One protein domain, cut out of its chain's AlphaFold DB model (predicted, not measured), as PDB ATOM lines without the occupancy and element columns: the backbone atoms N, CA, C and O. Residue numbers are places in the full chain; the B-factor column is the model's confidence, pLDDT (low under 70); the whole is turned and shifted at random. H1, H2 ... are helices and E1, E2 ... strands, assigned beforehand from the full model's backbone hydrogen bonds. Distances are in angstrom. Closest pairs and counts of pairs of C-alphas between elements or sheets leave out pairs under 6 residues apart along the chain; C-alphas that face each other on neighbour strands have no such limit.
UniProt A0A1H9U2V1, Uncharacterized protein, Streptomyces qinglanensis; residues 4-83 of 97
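AT A GLANCE: This is residues 4 to 83 of the 97 residues of an uncharacterized protein of Streptomyces qinglanensis (UniProt A0A1H9U2V1). A small antiparallel sheet of three strands has one helix, H1, crossing one of its faces, and no named helix covers the other face. An arm of residues 24 to 34, which includes the short helix H2, stands free of this two-layer body; with it the longest span is 47 A, and without it 38 A. The printed part has 80 residues, in the order H1, H2, E1, E2, E3; the sheet order is E1, E2, E3, and the class is mixed, with under half of the residues in named elements. The whole is only just loose, close to compact, with a radius of gyration of the C-alphas of 14.2 A, and elongated, spanning 47 by 27 by 19 A.

HOW THE PARTS SIT: Residues 4 to 5 pair, parallel, with residues 78 to 79 of E3, residues 77 to 82. H1, residues 8 to 19, is on the sheet at a height of 8.8 A; its closest C-alphas to E3 are those of Met 11 and Gly 80, 5.8 A apart. H1 lies over E2, residues 65 to 72, and only just over E3, with 3 of its C-alphas falling on E3. On the local plane its line and that of E2 stand at 60.4 degrees, only just across the strands. H2, residues 26 to 30, is not on the sheet and is apart from H1, E2 and E3. E1, residues 50 to 55, and E2 form a hairpin, antiparallel at 162 degrees, with N 54 and O 68 within hydrogen-bond range at 2.8 A. E2 and E3 form another hairpin, antiparallel at 151 degrees, with N 67 and O 80 at 2.8 A. The three strands are a meander, each the antiparallel neighbour of the one before. The sheet is only just strongly twisted, its C-alphas lying up to 4.4 A off the best plane. In H1 and H2 every O i to N i+4 pair is within hydrogen-bond range.

IN THESE COORDINATES: H1 begins at C-alpha 8 (52.065, 32.743, -12.655) and is 15.9 A long; H2 is 6.2 A long. E1 is 16.5 A long, E2 23.1 A, and E3 15.4 A, ending at C-alpha 82 (52.924, 36.245, -6.230).

THE WHOLE: The C-alphas of Gly 32 and Gly 61 are the two farthest apart, 46.9 A. Without the free arm, 69 residues span 38 by 24 by 19 A. The printed part has no cut. The link from H2 to E1 is long, residues 31 to 49. Mean pLDDT of the printed part is 77.7; residues 21 to 35, 58 to 64 and 83 are under 70.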
ATOM      1  N   GLN A   4      38.695  32.371  -9.831       89.69
ATOM      2  CA  GLN A   4      39.456  31.809 -10.946       89.69
ATOM      3  C   GLN A   4      40.947  31.858 -10.616       89.69
ATOM      4  O   GLN A   4      41.445  32.906 -10.203       89.69
ATOM      5  N   GLU A   5      41.656  30.748 -10.804       90.25
ATOM      6  CA  GLU A   5      43.111  30.727 -10.656       90.25
ATOM      7  C   GLU A   5      43.761  31.319 -11.912       90.25
ATOM      8  O   GLU A   5      43.429  30.936 -13.036       90.25
ATOM      9  N   LEU A   6      44.679  32.258 -11.715       85.38
ATOM     10  CA  LEU A   6      45.559  32.776 -12.755       85.38
ATOM     11  C   LEU A   6      46.869  31.999 -12.739       85.38
ATOM     12  O   LEU A   6      47.391  31.651 -11.676       85.38
ATOM     13  N   THR A   7      47.437  31.771 -13.921       85.12
ATOM     14  CA  THR A   7      48.806  31.260 -14.015       85.12
ATOM     15  C   THR A   7      49.796  32.290 -13.468       85.12
ATOM     16  O   THR A   7      49.499  33.486 -13.395       85.12
ATOM     17  N   ALA A   8      51.004  31.845 -13.117       78.31
ATOM     18  CA  ALA A   8      52.065  32.743 -12.655       78.31
ATOM     19  C   ALA A   8      52.378  33.852 -13.679       78.31
ATOM     20  O   ALA A   8      52.575  35.004 -13.302       78.31
ATOM     21  N   GLU A   9      52.351  33.532 -14.976       79.88
ATOM     22  CA  GLU A   9      52.568  34.488 -16.070       79.88
ATOM     23  C   GLU A   9      51.455  35.539 -16.143       79.88
ATOM     24  O   GLU A   9      51.735  36.737 -16.171       79.88
ATOM     25  N   GLN A  10      50.191  35.104 -16.099       82.56
ATOM     26  CA  GLN A  10      49.033  36.003 -16.096       82.56
ATOM     27  C   GLN A  10      49.031  36.908 -14.862       82.56
ATOM     28  O   GLN A  10      48.702  38.092 -14.948       82.56
ATOM     29  N   MET A  11      49.420  36.360 -13.710       84.19
ATOM     30  CA  MET A  11      49.528  37.106 -12.463       84.19
ATOM     31  C   MET A  11      50.671  38.129 -12.516       84.19
ATOM     32  O   MET A  11      50.490  39.270 -12.092       84.19
ATOM     33  N   ALA A  12      51.825  37.762 -13.080       80.56
ATOM     34  CA  ALA A  12      52.960  38.661 -13.265       80.56
ATOM     35  C   ALA A  12      52.632  39.810 -14.230       80.56
ATOM     36  O   ALA A  12      52.920  40.968 -13.922       80.56
ATOM     37  N   GLU A  13      51.978  39.519 -15.359       82.69
ATOM     38  CA  GLU A  13      51.529  40.534 -16.315       82.69
ATOM     39  C   GLU A  13      50.529  41.497 -15.669       82.69
ATOM     40  O   GLU A  13      50.698  42.717 -15.726       82.69
ATOM     41  N   LEU A  14      49.517  40.958 -14.988       82.19
ATOM     42  CA  LEU A  14      48.527  41.750 -14.273       82.19
ATOM     43  C   LEU A  14      49.182  42.641 -13.206       82.19
ATOM     44  O   LEU A  14      48.854  43.823 -13.080       82.19
ATOM     45  N   ARG A  15      50.139  42.096 -12.451       80.81
ATOM     46  CA  ARG A  15      50.866  42.836 -11.419       80.81
ATOM     47  C   ARG A  15      51.728  43.936 -12.026       80.81
ATOM     48  O   ARG A  15      51.759  45.044 -11.491       80.81
ATOM     49  N   TRP A  16      52.371  43.668 -13.160       79.00
ATOM     50  CA  TRP A  16      53.086  44.681 -13.925       79.00
ATOM     51  C   TRP A  16      52.138  45.787 -14.391       79.00
ATOM     52  O   TRP A  16      52.437  46.955 -14.173       79.00
ATOM     53  N   GLN A  17      50.964  45.464 -14.938       79.88
ATOM     54  CA  GLN A  17      49.964  46.459 -15.346       79.88
ATOM     55  C   GLN A  17      49.441  47.293 -14.170       79.88
ATOM     56  O   GLN A  17      49.170  48.475 -14.343       79.88
ATOM     57  N   LEU A  18      49.303  46.722 -12.971       77.44
ATOM     58  CA  LEU A  18      48.863  47.462 -11.783       77.44
ATOM     59  C   LEU A  18      49.979  48.340 -11.191       77.44
ATOM     60  O   LEU A  18      49.707  49.481 -10.818       77.44
ATOM     61  N   ASN A  19      51.225  47.853 -11.161       75.69
ATOM     62  CA  ASN A  19      52.381  48.547 -10.574       75.69
ATOM     63  C   ASN A  19      53.069  49.541 -11.521       75.69
ATOM     64  O   ASN A  19      53.678  50.502 -11.060       75.69
ATOM     65  N   SER A  20      52.999  49.320 -12.838       70.44
ATOM     66  CA  SER A  20      53.506  50.256 -13.856       70.44
ATOM     67  C   SER A  20      52.651  51.516 -13.956       70.44
ATOM     68  O   SER A  20      53.070  52.515 -14.545       70.44
ATOM     69  N   ARG A  21      51.464  51.507 -13.338       67.81
ATOM     70  CA  ARG A  21      50.673  52.717 -13.159       67.81
ATOM     71  C   ARG A  21      51.424  53.617 -12.182       67.81
ATOM     72  O   ARG A  21      51.866  53.151 -11.132       67.81
ATOM     73  N   PRO A  22      51.554  54.917 -12.471       58.91
ATOM     74  CA  PRO A  22      52.133  55.876 -11.550       58.91
ATOM     75  C   PRO A  22      51.149  56.116 -10.393       58.91
ATOM     76  O   PRO A  22      50.532  57.167 -10.284       58.91
ATOM     77  N   VAL A  23      50.967  55.130  -9.507       56.94
ATOM     78  CA  VAL A  23      50.072  55.231  -8.339       56.94
ATOM     79  C   VAL A  23      50.732  56.047  -7.211       56.94
ATOM     80  O   VAL A  23      50.132  56.301  -6.172       56.94
ATOM     81  N   ARG A  24      51.977  56.509  -7.394       46.81
ATOM     82  CA  ARG A  24      52.745  57.228  -6.366       46.81
ATOM     83  C   ARG A  24      53.574  58.392  -6.885       46.81
ATOM     84  O   ARG A  24      54.743  58.538  -6.544       46.81
ATOM     85  N   ALA A  25      52.957  59.307  -7.605       46.59
ATOM     86  CA  ALA A  25      53.424  60.673  -7.483       46.59
ATOM     87  C   ALA A  25      52.241  61.526  -7.057       46.59
ATOM     88  O   ALA A  25      51.376  61.852  -7.861       46.59
ATOM     89  N   LEU A  26      52.262  61.957  -5.793       50.53
ATOM     90  CA  LEU A  26      51.594  63.190  -5.365       50.53
ATOM     91  C   LEU A  26      51.771  64.308  -6.424       50.53
ATOM     92  O   LEU A  26      50.878  65.120  -6.614       50.53
ATOM     93  N   GLY A  27      52.879  64.281  -7.182       50.78
ATOM     94  CA  GLY A  27      53.146  65.141  -8.333       50.78
ATOM     95  C   GLY A  27      52.271  64.951  -9.585       50.78
ATOM     96  O   GLY A  27      52.041  65.946 -10.257       50.78
ATOM     97  N   THR A  28      51.765  63.759  -9.926       51.56
ATOM     98  CA  THR A  28      50.963  63.544 -11.158       51.56
ATOM     99  C   THR A  28      49.530  64.051 -10.985       51.56
ATOM    100  O   THR A  28      49.015  64.760 -11.844       51.56
ATOM    101  N   ILE A  29      48.923  63.789  -9.819       52.28
ATOM    102  CA  ILE A  29      47.612  64.353  -9.451       52.28
ATOM    103  C   ILE A  29      47.716  65.882  -9.326       52.28
ATOM    104  O   ILE A  29      46.854  66.599  -9.826       52.28
ATOM    105  N   ALA A  30      48.806  66.393  -8.737       56.53
ATOM    106  CA  ALA A  30      49.053  67.833  -8.636       56.53
ATOM    107  C   ALA A  30      49.281  68.525  -9.997       56.53
ATOM    108  O   ALA A  30      49.075  69.731 -10.099       56.53
ATOM    109  N   ARG A  31      49.690  67.786 -11.038       65.19
ATOM    110  CA  ARG A  31      49.885  68.295 -12.409       65.19
ATOM    111  C   ARG A  31      48.639  68.193 -13.294       65.19
ATOM    112  O   ARG A  31      48.680  68.665 -14.425       65.19
ATOM    113  N   GLY A  32      47.549  67.596 -12.803       62.94
ATOM    114  CA  GLY A  32      46.323  67.404 -13.584       62.94
ATOM    115  C   GLY A  32      46.466  66.398 -14.732       62.94
ATOM    116  O   GLY A  32      45.651  66.408 -15.653       62.94
ATOM    117  N   GLU A  33      47.490  65.539 -14.705       66.00
ATOM    118  CA  GLU A  33      47.670  64.506 -15.725       66.00
ATOM    119  C   GLU A  33      46.686  63.347 -15.477       66.00
ATOM    120  O   GLU A  33      46.557  62.879 -14.338       66.00
ATOM    121  N   PRO A  34      45.977  62.864 -16.514       64.19
ATOM    122  CA  PRO A  34      45.017  61.783 -16.354       64.19
ATOM    123  C   PRO A  34      45.732  60.497 -15.933       64.19
ATOM    124  O   PRO A  34      46.710  60.071 -16.551       64.19
ATOM    125  N   LEU A  35      45.226  59.854 -14.879       67.00
ATOM    126  CA  LEU A  35      45.722  58.548 -14.457       67.00
ATOM    127  C   LEU A  35      45.460  57.514 -15.564       67.00
ATOM    128  O   LEU A  35      44.365  57.504 -16.134       67.00
ATOM    129  N   PRO A  36      46.410  56.606 -15.852       71.94
ATOM    130  CA  PRO A  36      46.161  55.537 -16.808       71.94
ATOM    131  C   PRO A  36      44.983  54.663 -16.346       71.94
ATOM    132  O   PRO A  36      44.831  54.424 -15.135       71.94
ATOM    133  N   PRO A  37      44.158  54.168 -17.287       76.00
ATOM    134  CA  PRO A  37      42.978  53.375 -16.969       76.00
ATOM    135  C   PRO A  37      43.358  52.096 -16.214       76.00
ATOM    136  O   PRO A  37      44.468  51.580 -16.341       76.00
ATOM    137  N   LEU A  38      42.433  51.591 -15.396       83.88
ATOM    138  CA  LEU A  38      42.593  50.283 -14.762       83.88
ATOM    139  C   LEU A  38      42.566  49.165 -15.821       83.88
ATOM    140  O   LEU A  38      41.875  49.304 -16.838       83.88
ATOM    141  N   PRO A  39      43.259  48.038 -15.576       85.44
ATOM    142  CA  PRO A  39      43.189  46.885 -16.459       85.44
ATOM    143  C   PRO A  39      41.761  46.337 -16.520       85.44
ATOM    144  O   PRO A  39      41.032  46.317 -15.523       85.44
ATOM    145  N   ARG A  40      41.363  45.866 -17.703       89.12
ATOM    146  CA  ARG A  40      40.062  45.219 -17.901       89.12
ATOM    147  C   ARG A  40      39.973  43.933 -17.090       89.12
ATOM    148  O   ARG A  40      40.979  43.292 -16.804       89.12
ATOM    149  N   CYS A  41      38.752  43.542 -16.746       89.75
ATOM    150  CA  CYS A  41      38.506  42.267 -16.090       89.75
ATOM    151  C   CYS A  41      38.923  41.102 -17.006       89.75
ATOM    152  O   CYS A  41      38.353  40.993 -18.093       89.75
ATOM    153  N   PRO A  42      39.817  40.194 -16.574       86.25
ATOM    154  CA  PRO A  42      40.228  39.047 -17.390       86.25
ATOM    155  C   PRO A  42      39.074  38.105 -17.762       86.25
ATOM    156  O   PRO A  42      39.085  37.497 -18.823       86.25
ATOM    157  N   GLY A  43      38.054  38.005 -16.903       88.00
ATOM    158  CA  GLY A  43      36.947  37.060 -17.082       88.00
ATOM    159  C   GLY A  43      35.838  37.542 -18.019       88.00
ATOM    160  O   GLY A  43      35.168  36.723 -18.635       88.00
ATOM    161  N   CYS A  44      35.612  38.856 -18.126       89.31
ATOM    162  CA  CYS A  44      34.514  39.400 -18.940       89.31
ATOM    163  C   CYS A  44      34.874  40.622 -19.795       89.31
ATOM    164  O   CYS A  44      34.004  41.175 -20.460       89.31
ATOM    165  N   GLY A  45      36.120  41.100 -19.755       88.75
ATOM    166  CA  GLY A  45      36.577  42.259 -20.530       88.75
ATOM    167  C   GLY A  45      36.018  43.616 -20.080       88.75
ATOM    168  O   GLY A  45      36.318  44.639 -20.710       88.75
ATOM    169  N   ALA A  46      35.225  43.653 -19.002       87.50
ATOM    170  CA  ALA A  46      34.648  44.881 -18.464       87.50
ATOM    171  C   ALA A  46      35.738  45.878 -18.046       87.50
ATOM    172  O   ALA A  46      36.775  45.489 -17.502       87.50
ATOM    173  N   VAL A  47      35.486  47.167 -18.287       86.94
ATOM    174  CA  VAL A  47      36.333  48.251 -17.776       86.94
ATOM    175  C   VAL A  47      36.218  48.250 -16.256       86.94
ATOM    176  O   VAL A  47      35.112  48.261 -15.720       86.94
ATOM    177  N   ALA A  48      37.356  48.176 -15.570       86.31
ATOM    178  CA  ALA A  48      37.371  48.199 -14.119       86.31
ATOM    179  C   ALA A  48      37.289  49.642 -13.628       86.31
ATOM    180  O   ALA A  48      38.055  50.498 -14.070       86.31
ATOM    181  N   GLU A  49      36.402  49.892 -12.677       86.06
ATOM    182  CA  GLU A  49      36.386  51.147 -11.917       86.06
ATOM    183  C   GLU A  49      37.282  51.044 -10.685       86.06
ATOM    184  O   GLU A  49      37.856  52.030 -10.223       86.06
ATOM    185  N   ARG A  50      37.422  49.823 -10.160       84.69
ATOM    186  CA  ARG A  50      38.240  49.508  -8.995       84.69
ATOM    187  C   ARG A  50      38.706  48.057  -9.046       84.69
ATOM    188  O   ARG A  50      37.979  47.177  -9.510       84.69
ATOM    189  N   VAL A  51      39.913  47.827  -8.538       86.56
ATOM    190  CA  VAL A  51      40.458  46.494  -8.267       86.56
ATOM    191  C   VAL A  51      40.804  46.444  -6.785       86.56
ATOM    192  O   VAL A  51      41.613  47.242  -6.319       86.56
ATOM    193  N   ASP A  52      40.146  45.557  -6.043       87.62
ATOM    194  CA  ASP A  52      40.480  45.292  -4.643       87.62
ATOM    195  C   ASP A  52      41.487  44.150  -4.578       87.62
ATOM    196  O   ASP A  52      41.215  43.065  -5.089       87.62
ATOM    197  N   GLU A  53      42.626  44.389  -3.936       86.88
ATOM    198  CA  GLU A  53      43.714  43.426  -3.783       86.88
ATOM    199  C   GLU A  53      43.866  43.037  -2.309       86.88
ATOM    200  O   GLU A  53      43.894  43.894  -1.424       86.88
ATOM    201  N   ARG A  54      43.980  41.736  -2.038       85.50
ATOM    202  CA  ARG A  54      44.266  41.194  -0.711       85.50
ATOM    203  C   ARG A  54      45.321  40.106  -0.829       85.50
ATOM    204  O   ARG A  54      45.120  39.135  -1.551       85.50
ATOM    205  N   LEU A  55      46.424  40.263  -0.104       84.38
ATOM    206  CA  LEU A  55      47.385  39.181   0.092       84.38
ATOM    207  C   LEU A  55      46.772  38.155   1.047       84.38
ATOM    208  O   LEU A  55      46.179  38.527   2.063       84.38
ATOM    209  N   GLU A  56      46.864  36.883   0.685       81.81
ATOM    210  CA  GLU A  56      46.550  35.786   1.593       81.81
ATOM    211  C   GLU A  56      47.672  35.635   2.617       81.81
ATOM    212  O   GLU A  56      48.843  35.890   2.321       81.81
ATOM    213  N   ASP A  57      47.303  35.224   3.828       73.19
ATOM    214  CA  ASP A  57      48.278  34.952   4.872       73.19
ATOM    215  C   ASP A  57      49.178  33.778   4.442       73.19
ATOM    216  O   ASP A  57      48.672  32.765   3.942       73.19
ATOM    217  N   PRO A  58      50.506  33.886   4.622       67.00
ATOM    218  CA  PRO A  58      51.411  32.788   4.323       67.00
ATOM    219  C   PRO A  58      51.061  31.581   5.202       67.00
ATOM    220  O   PRO A  58      50.966  31.684   6.427       67.00
ATOM    221  N   GLN A  59      50.863  30.421   4.576       68.38
ATOM    222  CA  GLN A  59      50.628  29.175   5.299       68.38
ATOM    223  C   GLN A  59      51.958  28.603   5.799       68.38
ATOM    224  O   GLN A  59      52.982  28.680   5.120       68.38
ATOM    225  N   PHE A  60      51.957  28.009   6.994       55.41
ATOM    226  CA  PHE A  60      53.168  27.430   7.574       55.41
ATOM    227  C   PHE A  60      53.734  26.333   6.655       55.41
ATOM    228  O   PHE A  60      53.029  25.389   6.308       55.41
ATOM    229  N   GLY A  61      55.002  26.464   6.254       61.19
ATOM    230  CA  GLY A  61      55.657  25.540   5.319       61.19
ATOM    231  C   GLY A  61      55.396  25.812   3.830       61.19
ATOM    232  O   GLY A  61      55.900  25.066   2.995       61.19
ATOM    233  N   VAL A  62      54.660  26.874   3.485       64.25
ATOM    234  CA  VAL A  62      54.450  27.327   2.103       64.25
ATOM    235  C   VAL A  62      55.210  28.636   1.895       64.25
ATOM    236  O   VAL A  62      54.922  29.643   2.536       64.25
ATOM    237  N   TYR A  63      56.198  28.618   0.999       64.00
ATOM    238  CA  TYR A  63      57.013  29.797   0.662       64.00
ATOM    239  C   TYR A  63      56.340  30.724  -0.362       64.00
ATOM    240  O   TYR A  63      56.856  31.792  -0.677       64.00
ATOM    241  N   GLU A  64      55.188  30.315  -0.885       69.44
ATOM    242  CA  GLU A  64      54.412  31.042  -1.880       69.44
ATOM    243  C   GLU A  64      53.371  31.935  -1.198       69.44
ATOM    244  O   GLU A  64      52.642  31.498  -0.307       69.44
ATOM    245  N   THR A  65      53.275  33.194  -1.624       76.19
ATOM    246  CA  THR A  65      52.190  34.090  -1.205       76.19
ATOM    247  C   THR A  65      51.173  34.182  -2.325       76.19
ATOM    248  O   THR A  65      51.540  34.311  -3.486       76.19
ATOM    249  N   ALA A  66      49.888  34.119  -2.007       83.19
ATOM    250  CA  ALA A  66      48.838  34.287  -3.001       83.19
ATOM    251  C   ALA A  66      48.224  35.684  -2.898       83.19
ATOM    252  O   ALA A  66      48.040  36.226  -1.808       83.19
ATOM    253  N   LEU A  67      47.885  36.267  -4.043       86.06
ATOM    254  CA  LEU A  67      47.097  37.484  -4.135       86.06
ATOM    255  C   LEU A  67      45.690  37.131  -4.601       86.06
ATOM    256  O   LEU A  67      45.516  36.515  -5.651       86.06
ATOM    257  N   LEU A  68      44.691  37.582  -3.852       89.69
ATOM    258  CA  LEU A  68      43.303  37.604  -4.278       89.69
ATOM    259  C   LEU A  68      42.959  39.005  -4.787       89.69
ATOM    260  O   LEU A  68      43.041  39.985  -4.045       89.69
ATOM    261  N   ALA A  69      42.531  39.097  -6.038       89.94
ATOM    262  CA  ALA A  69      42.147  40.346  -6.677       89.94
ATOM    263  C   ALA A  69      40.689  40.293  -7.157       89.94
ATOM    264  O   ALA A  69      40.233  39.299  -7.725       89.94
ATOM    265  N   ARG A  70      39.928  41.366  -6.924       91.62
ATOM    266  CA  ARG A  70      38.512  41.483  -7.301       91.62
ATOM    267  C   ARG A  70      38.282  42.701  -8.184       91.62
ATOM    268  O   ARG A  70      38.535  43.823  -7.760       91.62
ATOM    269  N   TRP A  71      37.700  42.480  -9.359       91.50
ATOM    270  CA  TRP A  71      37.306  43.541 -10.286       91.50
ATOM    271  C   TRP A  71      35.909  44.052  -9.970       91.50
ATOM    272  O   TRP A  71      34.981  43.263  -9.790       91.50
ATOM    273  N   LEU A  72      35.737  45.370  -9.954       90.31
ATOM    274  CA  LEU A  72      34.445  46.034  -9.801       90.31
ATOM    275  C   LEU A  72      34.129  46.896 -11.037       90.31
ATOM    276  O   LEU A  72      35.054  47.468 -11.621       90.31
ATOM    277  N   PRO A  73      32.845  46.987 -11.443       90.44
ATOM    278  CA  PRO A  73      31.658  46.459 -10.750       90.44
ATOM    279  C   PRO A  73      31.331  44.982 -11.041       90.44
ATOM    280  O   PRO A  73      30.483  44.407 -10.365       90.44
ATOM    281  N   CYS A  74      32.000  44.337 -12.005       91.06
ATOM    282  CA  CYS A  74      31.623  42.993 -12.469       91.06
ATOM    283  C   CYS A  74      31.731  41.889 -11.402       91.06
ATOM    284  O   CYS A  74      31.055  40.873 -11.511       91.06
ATOM    285  N   GLY A  75      32.561  42.069 -10.374       91.31
ATOM    286  CA  GLY A  75      32.659  41.189  -9.212       91.31
ATOM    287  C   GLY A  75      33.545  39.956  -9.387       91.31
ATOM    288  O   GLY A  75      33.655  39.180  -8.435       91.31
ATOM    289  N   HIS A  76      34.182  39.765 -10.547       93.50
ATOM    290  CA  HIS A  76      35.059  38.617 -10.791       93.50
ATOM    291  C   HIS A  76      36.265  38.634  -9.857       93.50
ATOM    292  O   HIS A  76      36.869  39.684  -9.621       93.50
ATOM    293  N   ARG A  77      36.591  37.455  -9.327       92.25
ATOM    294  CA  ARG A  77      37.681  37.242  -8.381       92.25
ATOM    295  C   ARG A  77      38.720  36.335  -9.007       92.25
ATOM    296  O   ARG A  77      38.364  35.292  -9.556       92.25
ATOM    297  N   PHE A  78      39.971  36.728  -8.863       91.12
ATOM    298  CA  PHE A  78      41.122  36.017  -9.379       91.12
ATOM    299  C   PHE A  78      42.108  35.782  -8.253       91.12
ATOM    300  O   PHE A  78      42.317  36.672  -7.429       91.12
ATOM    301  N   ARG A  79      42.693  34.592  -8.218       90.81
ATOM    302  CA  ARG A  79      43.733  34.216  -7.269       90.81
ATOM    303  C   ARG A  79      44.969  33.792  -8.044       90.81
ATOM    304  O   ARG A  79      44.851  33.095  -9.043       90.81
ATOM    305  N   GLY A  80      46.140  34.228  -7.608       87.12
ATOM    306  CA  GLY A  80      47.399  33.835  -8.231       87.12
ATOM    307  C   GLY A  80      48.547  33.905  -7.242       87.12
ATOM    308  O   GLY A  80      48.520  34.715  -6.314       87.12
ATOM    309  N   ILE A  81      49.549  33.052  -7.436       84.00
ATOM    310  CA  ILE A  81      50.785  33.106  -6.658       84.00
ATOM    311  C   ILE A  81      51.582  34.341  -7.078       84.00
ATOM    312  O   ILE A  81      51.762  34.615  -8.265       84.00
ATOM    313  N   VAL A  82      52.042  35.095  -6.089       74.44
ATOM    314  CA  VAL A  82      52.924  36.245  -6.230       74.44
ATOM    315  C   VAL A  82      54.175  35.998  -5.402       74.44
ATOM    316  O   VAL A  82      54.100  35.523  -4.271       74.44
ATOM    317  N   ASP A  83      55.333  36.347  -5.954       67.19
ATOM    318  CA  ASP A  83      56.552  36.453  -5.163       67.19
ATOM    319  C   ASP A  83      56.515  37.802  -4.412       67.19
ATOM    320  O   ASP A  83      56.567  38.857  -5.055       67.19
TER     321      ASP A  83